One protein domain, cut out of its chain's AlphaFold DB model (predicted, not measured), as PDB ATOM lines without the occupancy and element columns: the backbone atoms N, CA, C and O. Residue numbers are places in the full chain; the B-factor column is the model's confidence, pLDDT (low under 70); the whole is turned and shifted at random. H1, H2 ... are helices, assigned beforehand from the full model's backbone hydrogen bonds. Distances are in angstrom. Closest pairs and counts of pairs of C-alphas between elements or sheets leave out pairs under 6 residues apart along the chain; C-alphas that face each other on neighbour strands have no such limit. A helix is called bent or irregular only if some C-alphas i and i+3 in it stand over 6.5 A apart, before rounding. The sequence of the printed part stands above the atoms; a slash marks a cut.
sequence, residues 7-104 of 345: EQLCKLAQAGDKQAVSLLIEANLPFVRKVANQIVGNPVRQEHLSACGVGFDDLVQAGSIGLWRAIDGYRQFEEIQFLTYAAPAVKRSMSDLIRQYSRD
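Overview. This is residues 7 to 104 of the 345 residues of the protein "Sigma-70 family RNA polymerase sigma factor" of Anaerotruncus sp. G3(2012) (UniProt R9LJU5). Two long helices, H5 and H6, cross as an X; the shorter H1, H2 and H3 follow one another along H5, and H4 sits at the end away from H1. The printed part has 98 residues with six named helices, H1 to H6, and no named strand: all helix. It is compact, radius of gyration of the C-alphas 14.3 A, and elongated, 41 by 25 by 22 A.

Arrangement. Start at H6, residues 82 to 101; it touches H5, residues 56 to 73, opposite ways at a steep tilt of 50 degrees, the closest C-alphas being Gly 66 and Val 90, 4.3 A. H5, the hub, also touches H1, residues 7 to 14, H2, residues 18 to 27, and H3, residues 29 to 40, whose closest C-alphas are Arg 33 and Val 60, 5.8 A. H4, residues 43 to 51, touches H3 only at the corner, only just, with 3 pairs within 8 A, closest C-alphas Val 40 and Gln 46, 5.0 A. Every O i to N i+4 pair is within hydrogen-bond range in H1 to H4, 11 of 14 in H5 and 14 of 16 in H6.

Along the chain. Find C-alpha 82 at (286.981, 146.670, 416.976); H6 runs 29.2 A to C-alpha 101 at (286.604, 150.612, 445.865), irregular, with C-alphas 85 and 88 7.0 A apart. H5 spans 26.7 A.

Size, cuts and confidence. The farthest C-alphas, Ala 51 and Phe 77, are 43.1 A apart. The printed part has no cut and no long link; pLDDT is under 70 at residues 43 to 52, 77 to 78 and 102 to 104.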
ATOM      1  N   GLU A   7     291.753 147.224 413.288       90.12
ATOM      2  CA  GLU A   7     291.635 145.799 412.980       90.12
ATOM      3  C   GLU A   7     292.976 145.183 412.548       90.12
ATOM      4  O   GLU A   7     293.293 144.050 412.916       90.12
ATOM      5  N   GLN A   8     293.786 145.928 411.789       87.19
ATOM      6  CA  GLN A   8     295.130 145.502 411.390       87.19
ATOM      7  C   GLN A   8     296.085 145.479 412.589       87.19
ATOM      8  O   GLN A   8     296.856 144.531 412.742       87.19
ATOM      9  N   LEU A   9     295.994 146.482 413.466       89.12
ATOM     10  CA  LEU A   9     296.746 146.530 414.718       89.12
ATOM     11  C   LEU A   9     296.342 145.391 415.664       89.12
ATOM     12  O   LEU A   9     297.222 144.774 416.256       89.12
ATOM     13  N   CYS A  10     295.056 145.032 415.742       89.12
ATOM     14  CA  CYS A  10     294.598 143.871 416.513       89.12
ATOM     15  C   CYS A  10     295.207 142.559 416.013       89.12
ATOM     16  O   CYS A  10     295.643 141.749 416.824       89.12
ATOM     17  N   LYS A  11     295.294 142.349 414.693       88.56
ATOM     18  CA  LYS A  11     295.938 141.150 414.125       88.56
ATOM     19  C   LYS A  11     297.417 141.045 414.493       88.56
ATOM     20  O   LYS A  11     297.885 139.964 414.838       88.56
ATOM     21  N   LEU A  12     298.147 142.159 414.422       89.75
ATOM     22  CA  LEU A  12     299.559 142.206 414.811       89.75
ATOM     23  C   LEU A  12     299.725 141.998 416.322       89.75
ATOM     24  O   LEU A  12     300.576 141.219 416.749       89.75
ATOM     25  N   ALA A  13     298.859 142.615 417.124       89.50
ATOM     26  CA  ALA A  13     298.837 142.442 418.569       89.50
ATOM     27  C   ALA A  13     298.568 140.980 418.978       89.50
ATOM     28  O   ALA A  13     299.271 140.446 419.832       89.50
ATOM     29  N   GLN A  14     297.627 140.297 418.314       89.06
ATOM     30  CA  GLN A  14     297.340 138.869 418.522       89.06
ATOM     31  C   GLN A  14     298.500 137.954 418.108       89.06
ATOM     32  O   GLN A  14     298.672 136.880 418.679       89.06
ATOM     33  N   ALA A  15     299.320 138.382 417.144       89.12
ATOM     34  CA  ALA A  15     300.554 137.694 416.769       89.12
ATOM     35  C   ALA A  15     301.704 137.911 417.779       89.12
ATOM     36  O   ALA A  15     302.797 137.381 417.583       89.12
ATOM     37  N   GLY A  16     301.469 138.667 418.859       88.62
ATOM     38  CA  GLY A  16     302.435 138.926 419.927       88.62
ATOM     39  C   GLY A  16     303.239 140.219 419.763       88.62
ATOM     40  O   GLY A  16     304.186 140.440 420.523       88.62
ATOM     41  N   ASP A  17     302.885 141.085 418.807       92.06
ATOM     42  CA  ASP A  17     303.545 142.379 418.634       92.06
ATOM     43  C   ASP A  17     303.122 143.373 419.729       92.06
ATOM     44  O   ASP A  17     302.024 143.937 419.729       92.06
ATOM     45  N   LYS A  18     304.037 143.623 420.671       89.69
ATOM     46  CA  LYS A  18     303.827 144.565 421.777       89.69
ATOM     47  C   LYS A  18     303.733 146.021 421.313       89.69
ATOM     48  O   LYS A  18     303.035 146.800 421.954       89.69
ATOM     49  N   GLN A  19     304.405 146.400 420.223       90.06
ATOM     50  CA  GLN A  19     304.329 147.770 419.703       90.06
ATOM     51  C   GLN A  19     302.957 148.036 419.084       90.06
ATOM     52  O   GLN A  19     302.395 149.113 419.283       90.06
ATOM     53  N   ALA A  20     302.377 147.037 418.412       89.44
ATOM     54  CA  ALA A  20     301.016 147.119 417.891       89.44
ATOM     55  C   ALA A  20     299.977 147.309 419.009       89.44
ATOM     56  O   ALA A  20     299.050 148.102 418.847       89.44
ATOM     57  N   VAL A  21     300.157 146.649 420.163       90.00
ATOM     58  CA  VAL A  21     299.310 146.845 421.353       90.00
ATOM     59  C   VAL A  21     299.377 148.286 421.861       90.00
ATOM     60  O   VAL A  21     298.335 148.914 422.043       90.00
ATOM     61  N   SER A  22     300.583 148.822 422.079       91.44
ATOM     62  CA  SER A  22     300.760 150.195 422.573       91.44
ATOM     63  C   SER A  22     300.152 151.222 421.619       91.44
ATOM     64  O   SER A  22     299.374 152.069 422.053       91.44
ATOM     65  N   LEU A  23     300.419 151.089 420.315       92.44
ATOM     66  CA  LEU A  23     299.865 151.975 419.288       92.44
ATOM     67  C   LEU A  23     298.334 151.907 419.226       92.44
ATOM     68  O   LEU A  23     297.687 152.943 419.076       92.44
ATOM     69  N   LEU A  24     297.743 150.716 419.376       92.12
ATOM     70  CA  LEU A  24     296.290 150.549 419.408       92.12
ATOM     71  C   LEU A  24     295.672 151.233 420.634       92.12
ATOM     72  O   LEU A  24     294.647 151.899 420.508       92.12
ATOM     73  N   ILE A  25     296.271 151.085 421.816       92.94
ATOM     74  CA  ILE A  25     295.756 151.715 423.040       92.94
ATOM     75  C   ILE A  25     295.867 153.239 422.934       92.94
ATOM     76  O   ILE A  25     294.871 153.932 423.141       92.94
ATOM     77  N   GLU A  26     297.035 153.759 422.545       92.75
ATOM     78  CA  GLU A  26     297.295 155.197 422.406       92.75
ATOM     79  C   GLU A  26     296.367 155.861 421.383       92.75
ATOM     80  O   GLU A  26     295.749 156.887 421.685       92.75
ATOM     81  N   ALA A  27     296.193 155.247 420.206       93.31
ATOM     82  CA  ALA A  27     295.324 155.767 419.150       93.31
ATOM     83  C   ALA A  27     293.850 155.866 419.582       93.31
ATOM     84  O   ALA A  27     293.108 156.715 419.086       93.31
ATOM     85  N   ASN A  28     293.422 155.026 420.529       94.75
ATOM     86  CA  ASN A  28     292.035 154.931 420.976       94.75
ATOM     87  C   ASN A  28     291.793 155.543 422.373       94.75
ATOM     88  O   ASN A  28     290.672 155.474 422.888       94.75
ATOM     89  N   LEU A  29     292.779 156.230 422.966       94.19
ATOM     90  CA  LEU A  29     292.606 156.976 424.223       94.19
ATOM     91  C   LEU A  29     291.434 157.980 424.203       94.19
ATOM     92  O   LEU A  29     290.712 158.047 425.202       94.19
ATOM     93  N   PRO A  30     291.162 158.736 423.116       95.69
ATOM     94  CA  PRO A  30     290.011 159.643 423.072       95.69
ATOM     95  C   PRO A  30     288.668 158.920 423.244       95.69
ATOM     96  O   PRO A  30     287.760 159.438 423.895       95.69
ATOM     97  N   PHE A  31     288.547 157.700 422.708       95.12
ATOM     98  CA  PHE A  31     287.366 156.861 422.896       95.12
ATOM     99  C   PHE A  31     287.227 156.430 424.361       95.12
ATOM    100  O   PHE A  31     286.157 156.592 424.946       95.12
ATOM    101  N   VAL A  32     288.314 155.965 424.983       95.56
ATOM    102  CA  VAL A  32     288.318 155.573 426.402       95.56
ATOM    103  C   VAL A  32     287.958 156.760 427.304       95.56
ATOM    104  O   VAL A  32     287.080 156.631 428.156       95.56
ATOM    105  N   ARG A  33     288.534 157.947 427.066       94.75
ATOM    106  CA  ARG A  33     288.183 159.185 427.790       94.75
ATOM    107  C   ARG A  33     286.718 159.581 427.593       94.75
ATOM    108  O   ARG A  33     286.077 160.026 428.542       94.75
ATOM    109  N   LYS A  34     286.149 159.384 426.397       94.19
ATOM    110  CA  LYS A  34     284.716 159.615 426.142       94.19
ATOM    111  C   LYS A  34     283.837 158.677 426.974       94.19
ATOM    112  O   LYS A  34     282.863 159.137 427.563       94.19
ATOM    113  N   VAL A  35     284.184 157.391 427.051       92.25
ATOM    114  CA  VAL A  35     283.467 156.418 427.894       92.25
ATOM    115  C   VAL A  35     283.621 156.767 429.379       92.25
ATOM    116  O   VAL A  35     282.627 156.753 430.103       92.25
ATOM    117  N   ALA A  36     284.817 157.171 429.821       91.50
ATOM    118  CA  ALA A  36     285.059 157.648 431.186       91.50
ATOM    119  C   ALA A  36     284.163 158.851 431.528       91.50
ATOM    120  O   ALA A  36     283.446 158.830 432.525       91.50
ATOM    121  N   ASN A  37     284.108 159.859 430.652       90.19
ATOM    122  CA  ASN A  37     283.251 161.035 430.823       90.19
ATOM    123  C   ASN A  37     281.755 160.688 430.867       90.19
ATOM    124  O   ASN A  37     281.008 161.331 431.595       90.19
ATOM    125  N   GLN A  38     281.294 159.664 430.144       88.31
ATOM    126  CA  GLN A  38     279.904 159.196 430.250       88.31
ATOM    127  C   GLN A  38     279.598 158.549 431.608       88.31
ATOM    128  O   GLN A  38     278.451 158.560 432.054       88.31
ATOM    129  N   ILE A  39     280.604 157.962 432.260       83.00
ATOM    130  CA  ILE A  39     280.471 157.390 433.602       83.00
ATOM    131  C   ILE A  39     280.488 158.504 434.657       83.00
ATOM    132  O   ILE A  39     279.642 158.488 435.552       83.00
ATOM    133  N   VAL A  40     281.398 159.475 434.514       81.19
ATOM    134  CA  VAL A  40     281.594 160.614 435.432       81.19
ATOM    135  C   VAL A  40     280.509 161.681 435.293       81.19
ATOM    136  O   VAL A  40     280.133 162.292 436.282       81.19
ATOM    137  N   GLY A  41     279.947 161.882 434.100       71.31
ATOM    138  CA  GLY A  41     278.979 162.950 433.809       71.31
ATOM    139  C   GLY A  41     277.652 162.863 434.573       71.31
ATOM    140  O   GLY A  41     276.797 163.730 434.417       71.31
ATOM    141  N   ASN A  42     277.461 161.832 435.398       72.12
ATOM    142  CA  ASN A  42     276.432 161.823 436.424       72.12
ATOM    143  C   ASN A  42     277.025 162.429 437.716       72.12
ATOM    144  O   ASN A  42     277.909 161.797 438.297       72.12
ATOM    145  N   PRO A  43     276.533 163.583 438.205       63.59
ATOM    146  CA  PRO A  43     277.101 164.265 439.374       63.59
ATOM    147  C   PRO A  43     277.145 163.377 440.627       63.59
ATOM    148  O   PRO A  43     278.118 163.418 441.373       63.59
ATOM    149  N   VAL A  44     276.170 162.475 440.792       62.09
ATOM    150  CA  VAL A  44     276.146 161.486 441.888       62.09
ATOM    151  C   VAL A  44     277.308 160.489 441.777       62.09
ATOM    152  O   VAL A  44     277.850 160.029 442.778       62.09
ATOM    153  N   ARG A  45     277.719 160.138 440.551       65.00
ATOM    154  CA  ARG A  45     278.864 159.246 440.314       65.00
ATOM    155  C   ARG A  45     280.204 159.960 440.402       65.00
ATOM    156  O   ARG A  45     281.169 159.331 440.813       65.00
ATOM    157  N   GLN A  46     280.278 161.231 440.023       66.44
ATOM    158  CA  GLN A  46     281.496 162.020 440.190       66.44
ATOM    159  C   GLN A  46     281.858 162.153 441.673       66.44
ATOM    160  O   GLN A  46     282.995 161.891 442.049       66.44
ATOM    161  N   GLU A  47     280.874 162.458 442.520       64.00
ATOM    162  CA  GLU A  47     281.062 162.489 443.971       64.00
ATOM    163  C   GLU A  47     281.445 161.105 444.532       64.00
ATOM    164  O   GLU A  47     282.345 161.002 445.364       64.00
ATOM    165  N   HIS A  48     280.825 160.029 444.025       64.69
ATOM    166  CA  HIS A  48     281.178 158.646 444.374       64.69
ATOM    167  C   HIS A  48     282.650 158.328 444.081       64.69
ATOM    168  O   HIS A  48     283.321 157.723 444.911       64.69
ATOM    169  N   LEU A  49     283.146 158.720 442.908       68.19
ATOM    170  CA  LEU A  49     284.513 158.446 442.465       68.19
ATOM    171  C   LEU A  49     285.543 159.188 443.316       68.19
ATOM    172  O   LEU A  49     286.466 158.554 443.824       68.19
ATOM    173  N   SER A  50     285.326 160.484 443.554       67.69
ATOM    174  CA  SER A  50     286.200 161.285 444.414       67.69
ATOM    175  C   SER A  50     286.236 160.754 445.848       67.69
ATOM    176  O   SER A  50     287.306 160.657 446.436       67.69
ATOM    177  N   ALA A  51     285.089 160.345 446.402       62.31
ATOM    178  CA  ALA A  51     285.019 159.768 447.747       62.31
ATOM    179  C   ALA A  51     285.697 158.390 447.858       62.31
ATOM    180  O   ALA A  51     286.131 158.009 448.938       62.31
ATOM    181  N   CYS A  52     285.786 157.647 446.753       65.69
ATOM    182  CA  CYS A  52     286.518 156.384 446.671       65.69
ATOM    183  C   CYS A  52     288.022 156.579 446.400       65.69
ATOM    184  O   CYS A  52     288.729 155.589 446.226       65.69
ATOM    185  N   GLY A  53     288.500 157.825 446.290       71.62
ATOM    186  CA  GLY A  53     289.876 158.133 445.893       71.62
ATOM    187  C   GLY A  53     290.207 157.747 444.447       71.62
ATOM    188  O   GLY A  53     291.378 157.660 444.097       71.62
ATOM    189  N   VAL A  54     289.196 157.494 443.606       81.19
ATOM    190  CA  VAL A  54     289.378 157.113 442.199       81.19
ATOM    191  C   VAL A  54     289.341 158.369 441.340       81.19
ATOM    192  O   VAL A  54     288.291 158.992 441.158       81.19
ATOM    193  N   GLY A  55     290.490 158.727 440.775       83.50
ATOM    194  CA  GLY A  55     290.622 159.847 439.860       83.50
ATOM    195  C   GLY A  55     290.056 159.555 438.469       83.50
ATOM    196  O   GLY A  55     289.812 158.415 438.061       83.50
ATOM    197  N   PHE A  56     289.887 160.618 437.681       88.44
ATOM    198  CA  PHE A  56     289.514 160.489 436.270       88.44
ATOM    199  C   PHE A  56     290.541 159.665 435.483       88.44
ATOM    200  O   PHE A  56     290.165 158.830 434.660       88.44
ATOM    201  N   ASP A  57     291.830 159.873 435.749       90.88
ATOM    202  CA  ASP A  57     292.887 159.144 435.057       90.88
ATOM    203  C   ASP A  57     292.905 157.657 435.441       90.88
ATOM    204  O   ASP A  57     293.121 156.826 434.563       90.88
ATOM    205  N   ASP A  58     292.544 157.287 436.673       91.31
ATOM    206  CA  ASP A  58     292.418 155.878 437.078       91.31
ATOM    207  C   ASP A  58     291.318 155.156 436.293       91.31
ATOM    208  O   ASP A  58     291.499 154.027 435.829       91.31
ATOM    209  N   LEU A  59     290.186 155.832 436.059       91.38
ATOM    210  CA  LEU A  59     289.130 155.311 435.191       91.38
ATOM    211  C   LEU A  59     289.609 155.139 433.754       91.38
ATOM    212  O   LEU A  59     289.318 154.119 433.126       91.38
ATOM    213  N   VAL A  60     290.330 156.126 433.220       94.62
ATOM    214  CA  VAL A  60     290.894 156.046 431.868       94.62
ATOM    215  C   VAL A  60     291.852 154.860 431.775       94.62
ATOM    216  O   VAL A  60     291.746 154.078 430.832       94.62
ATOM    217  N   GLN A  61     292.705 154.648 432.776       94.62
ATOM    218  CA  GLN A  61     293.626 153.514 432.811       94.62
ATOM    219  C   GLN A  61     292.900 152.172 432.916       94.62
ATOM    220  O   GLN A  61     293.198 151.253 432.150       94.62
ATOM    221  N   ALA A  62     291.884 152.053 433.774       94.75
ATOM    222  CA  ALA A  62     291.061 150.846 433.850       94.75
ATOM    223  C   ALA A  62     290.335 150.553 432.528       94.75
ATOM    224  O   ALA A  62     290.236 149.395 432.110       94.75
ATOM    225  N   GLY A  63     289.872 151.587 431.825       95.94
ATOM    226  CA  GLY A  63     289.311 151.435 430.486       95.94
ATOM    227  C   GLY A  63     290.332 150.975 429.453       95.94
ATOM    228  O   GLY A  63     290.016 150.095 428.656       95.94
ATOM    229  N   SER A  64     291.554 151.508 429.492       96.19
ATOM    230  CA  SER A  64     292.663 151.082 428.629       96.19
ATOM    231  C   SER A  64     293.033 149.614 428.864       96.19
ATOM    232  O   SER A  64     293.261 148.879 427.906       96.19
ATOM    233  N   ILE A  65     292.996 149.143 430.116       94.75
ATOM    234  CA  ILE A  65     293.160 147.717 430.454       94.75
ATOM    235  C   ILE A  65     292.010 146.881 429.874       94.75
ATOM    236  O   ILE A  65     292.236 145.788 429.354       94.75
ATOM    237  N   GLY A  66     290.776 147.385 429.931       95.44
ATOM    238  CA  GLY A  66     289.619 146.734 429.313       95.44
ATOM    239  C   GLY A  66     289.727 146.633 427.791       95.44
ATOM    240  O   GLY A  66     289.392 145.595 427.221       95.44
ATOM    241  N   LEU A  67     290.241 147.683 427.147       95.06
ATOM    242  CA  LEU A  67     290.525 147.714 425.713       95.06
ATOM    243  C   LEU A  67     291.612 146.698 425.348       95.06
ATOM    244  O   LEU A  67     291.440 145.940 424.399       95.06
ATOM    245  N   TRP A  68     292.688 146.645 426.135       94.50
ATOM    246  CA  TRP A  68     293.774 145.681 425.971       94.50
ATOM    247  C   TRP A  68     293.280 144.232 426.071       94.50
ATOM    248  O   TRP A  68     293.527 143.435 425.173       94.50
ATOM    249  N   ARG A  69     292.496 143.905 427.106       93.00
ATOM    250  CA  ARG A  69     291.910 142.562 427.290       93.00
ATOM    251  C   ARG A  69     290.960 142.157 426.160       93.00
ATOM    252  O   ARG A  69     290.783 140.970 425.910       93.00
ATOM    253  N   ALA A  70     290.330 143.120 425.488       94.12
ATOM    254  CA  ALA A  70     289.446 142.845 424.359       94.12
ATOM    255  C   ALA A  70     290.211 142.404 423.095       94.12
ATOM    256  O   ALA A  70     289.612 141.785 422.217       94.12
ATOM    257  N   ILE A  71     291.515 142.682 422.995       92.50
ATOM    258  CA  ILE A  71     292.330 142.308 421.830       92.50
ATOM    259  C   ILE A  71     292.356 140.785 421.657       92.50
ATOM    260  O   ILE A  71     292.109 140.298 420.555       92.50
ATOM    261  N   ASP A  72     292.579 140.034 422.737       88.25
ATOM    262  CA  ASP A  72     292.731 138.570 422.695       88.25
ATOM    263  C   ASP A  72     291.463 137.853 422.200       88.25
ATOM    264  O   ASP A  72     291.530 136.803 421.560       88.25
ATOM    265  N   GLY A  73     290.290 138.424 422.489       85.38
ATOM    266  CA  GLY A  73     288.987 137.853 422.142       85.38
ATOM    267  C   GLY A  73     288.421 138.306 420.794       85.38
ATOM    268  O   GLY A  73     287.439 137.722 420.327       85.38
ATOM    269  N   TYR A  74     289.000 139.333 420.164       89.88
ATOM    270  CA  TYR A  74     288.448 139.918 418.943       89.88
ATOM    271  C   TYR A  74     288.702 139.028 417.721       89.88
ATOM    272  O   TYR A  74     289.837 138.752 417.344       89.88
ATOM    273  N   ARG A  75     287.638 138.594 417.048       82.00
ATOM    274  CA  ARG A  75     287.726 137.801 415.819       82.00
ATOM    275  C   ARG A  75     287.266 138.639 414.634       82.00
ATOM    276  O   ARG A  75     286.097 138.998 414.555       82.00
ATOM    277  N   GLN A  76     288.169 138.912 413.692       71.69
ATOM    278  CA  GLN A  76     287.869 139.676 412.475       71.69
ATOM    279  C   GLN A  76     287.122 138.813 411.438       71.69
ATOM    280  O   GLN A  76     287.626 138.574 410.343       71.69
ATOM    281  N   PHE A  77     285.948 138.292 411.803       61.38
ATOM    282  CA  PHE A  77     285.112 137.462 410.925       61.38
ATOM    283  C   PHE A  77     283.707 138.034 410.687       61.38
ATOM    284  O   PHE A  77     282.930 137.430 409.957       61.38
ATOM    285  N   GLU A  78     283.389 139.215 411.221       59.34
ATOM    286  CA  GLU A  78     282.084 139.869 411.059       59.34
ATOM    287  C   GLU A  78     282.280 141.373 410.800       59.34
ATOM    288  O   GLU A  78     283.317 141.928 411.161       59.34
ATOM    289  N   GLU A  79     281.302 142.045 410.183       75.06
ATOM    290  CA  GLU A  79     281.295 143.477 409.796       75.06
ATOM    291  C   GLU A  79     281.402 144.476 410.982       75.06
ATOM    292  O   GLU A  79     281.061 145.654 410.870       75.06
ATOM    293  N   ILE A  80     281.860 144.022 412.149       82.88
ATOM    294  CA  ILE A  80     281.884 144.764 413.405       82.88
ATOM    295  C   ILE A  80     283.281 145.347 413.635       82.88
ATOM    296  O   ILE A  80     284.273 144.630 413.785       82.88
ATOM    297  N   GLN A  81     283.341 146.674 413.735       89.31
ATOM    298  CA  GLN A  81     284.557 147.409 414.088       89.31
ATOM    299  C   GLN A  81     285.051 147.047 415.496       89.31
ATOM    300  O   GLN A  81     284.251 146.844 416.416       89.31
ATOM    301  N   PHE A  82     286.372 147.045 415.694       90.81
ATOM    302  CA  PHE A  82     286.981 146.670 416.976       90.81
ATOM    303  C   PHE A  82     286.454 147.495 418.162       90.81
ATOM    304  O   PHE A  82     286.138 146.942 419.214       90.81
ATOM    305  N   LEU A  83     286.292 148.813 417.994       91.38
ATOM    306  CA  LEU A  83     285.801 149.692 419.064       91.38
ATOM    307  C   LEU A  83     284.377 149.348 419.508       91.38
ATOM    308  O   LEU A  83     284.076 149.404 420.701       91.38
ATOM    309  N   THR A  84     283.517 148.950 418.570       91.19
ATOM    310  CA  THR A  84     282.147 148.508 418.860       91.19
ATOM    311  C   THR A  84     282.158 147.233 419.701       91.19
ATOM    312  O   THR A  84     281.402 147.126 420.665       91.19
ATOM    313  N   TYR A  85     283.062 146.301 419.388       91.94
ATOM    314  CA  TYR A  85     283.264 145.079 420.166       91.94
ATOM    315  C   TYR A  85     283.872 145.344 421.552       91.94
ATOM    316  O   TYR A  85     283.443 144.753 422.540       91.94
ATOM    317  N   ALA A  86     284.858 146.239 421.648       93.38
ATOM    318  CA  ALA A  86     285.594 146.493 422.883       93.38
ATOM    319  C   ALA A  86     284.844 147.399 423.876       93.38
ATOM    320  O   ALA A  86     285.125 147.360 425.075       93.38
ATOM    321  N   ALA A  87     283.869 148.195 423.419       94.12
ATOM    322  CA  ALA A  87     283.130 149.144 424.258       94.12
ATOM    323  C   ALA A  87     282.555 148.537 425.562       94.12
ATOM    324  O   ALA A  87     282.724 149.146 426.626       94.12
ATOM    325  N   PRO A  88     281.925 147.341 425.557       93.19
ATOM    326  CA  PRO A  88     281.448 146.701 426.781       93.19
ATOM    327  C   PRO A  88     282.583 146.306 427.733       93.19
ATOM    328  O   PRO A  88     282.422 146.443 428.944       93.19
ATOM    329  N   ALA A  89     283.733 145.857 427.217       94.12
ATOM    330  CA  ALA A  89     284.892 145.464 428.024       94.12
ATOM    331  C   ALA A  89     285.564 146.674 428.697       94.12
ATOM    332  O   ALA A  89     285.909 146.610 429.881       94.12
ATOM    333  N   VAL A  90     285.667 147.797 427.977       95.38
ATOM    334  CA  VAL A  90     286.131 149.090 428.510       95.38
ATOM    335  C   VAL A  90     285.220 149.548 429.649       95.38
ATOM    336  O   VAL A  90     285.676 149.763 430.773       95.38
ATOM    337  N   LYS A  91     283.906 149.612 429.396       92.81
ATOM    338  CA  LYS A  91     282.917 150.041 430.396       92.81
ATOM    339  C   LYS A  91     282.876 149.114 431.613       92.81
ATOM    340  O   LYS A  91     282.736 149.588 432.742       92.81
ATOM    341  N   ARG A  92     282.981 147.800 431.395       92.25
ATOM    342  CA  ARG A  92     283.008 146.795 432.463       92.25
ATOM    343  C   ARG A  92     284.238 146.963 433.344       92.25
ATOM    344  O   ARG A  92     284.073 147.013 434.551       92.25
ATOM    345  N   SER A  93     285.422 147.142 432.762       94.19
ATOM    346  CA  SER A  93     286.666 147.311 433.529       94.19
ATOM    347  C   SER A  93     286.636 148.568 434.405       94.19
ATOM    348  O   SER A  93     286.988 148.507 435.578       94.19
ATOM    349  N   MET A  94     286.111 149.681 433.881       91.62
ATOM    350  CA  MET A  94     285.850 150.895 434.669       91.62
ATOM    351  C   MET A  94     284.821 150.658 435.784       91.62
ATOM    352  O   MET A  94     284.997 151.113 436.908       91.62
ATOM    353  N   SER A  95     283.739 149.930 435.493       87.19
ATOM    354  CA  SER A  95     282.701 149.620 436.487       87.19
ATOM    355  C   SER A  95     283.200 148.668 437.575       87.19
ATOM    356  O   SER A  95     282.779 148.780 438.723       87.19
ATOM    357  N   ASP A  96     284.082 147.732 437.227       87.38
ATOM    358  CA  ASP A  96     284.687 146.789 438.161       87.38
ATOM    359  C   ASP A  96     285.686 147.502 439.086       87.38
ATOM    360  O   ASP A  96     285.666 147.227 440.283       87.38
ATOM    361  N   LEU A  97     286.454 148.481 438.579       87.06
ATOM    362  CA  LEU A  97     287.273 149.379 439.409       87.06
ATOM    363  C   LEU A  97     286.402 150.094 440.450       87.06
ATOM    364  O   LEU A  97     286.644 149.984 441.646       87.06
ATOM    365  N   ILE A  98     285.327 150.748 440.002       81.44
ATOM    366  CA  ILE A  98     284.382 151.443 440.888       81.44
ATOM    367  C   ILE A  98     283.821 150.489 441.947       81.44
ATOM    368  O   ILE A  98     283.775 150.815 443.128       81.44
ATOM    369  N   ARG A  99     283.417 149.280 441.545       79.56
ATOM    370  CA  ARG A  99     282.890 148.266 442.468       79.56
ATOM    371  C   ARG A  99     283.921 147.782 443.478       79.56
ATOM    372  O   ARG A  99     283.526 147.430 444.582       79.56
ATOM    373  N   GLN A 100     285.193 147.705 443.102       78.75
ATOM    374  CA  GLN A 100     286.257 147.271 443.996       78.75
ATOM    375  C   GLN A 100     286.447 148.268 445.141       78.75
ATOM    376  O   GLN A 100     286.449 147.842 446.288       78.75
ATOM    377  N   TYR A 101     286.496 149.567 444.841       71.00
ATOM    378  CA  TYR A 101     286.604 150.612 445.865       71.00
ATOM    379  C   TYR A 101     285.285 150.852 446.616       71.00
ATOM    380  O   TYR A 101     285.278 151.083 447.817       71.00
ATOM    381  N   SER A 102     284.136 150.694 445.953       63.31
ATOM    382  CA  SER A 102     282.813 150.813 446.588       63.31
ATOM    383  C   SER A 102     282.483 149.678 447.570       63.31
ATOM    384  O   SER A 102     281.471 149.767 448.268       63.31
ATOM    385  N   ARG A 103     283.259 148.584 447.587       60.31
ATOM    386  CA  ARG A 103     283.097 147.492 448.559       60.31
ATOM    387  C   ARG A 103     283.661 147.837 449.931       60.31
ATOM    388  O   ARG A 103     283.273 147.171 450.889       60.31
ATOM    389  N   ASP A 104     284.488 148.874 450.034       59.50
ATOM    390  CA  ASP A 104     284.875 149.406 451.328       59.50
ATOM    391  C   ASP A 104     283.647 150.058 451.982       59.50
ATOM    392  O   ASP A 104     282.899 150.837 451.383       59.50
TER     393      ASP A 104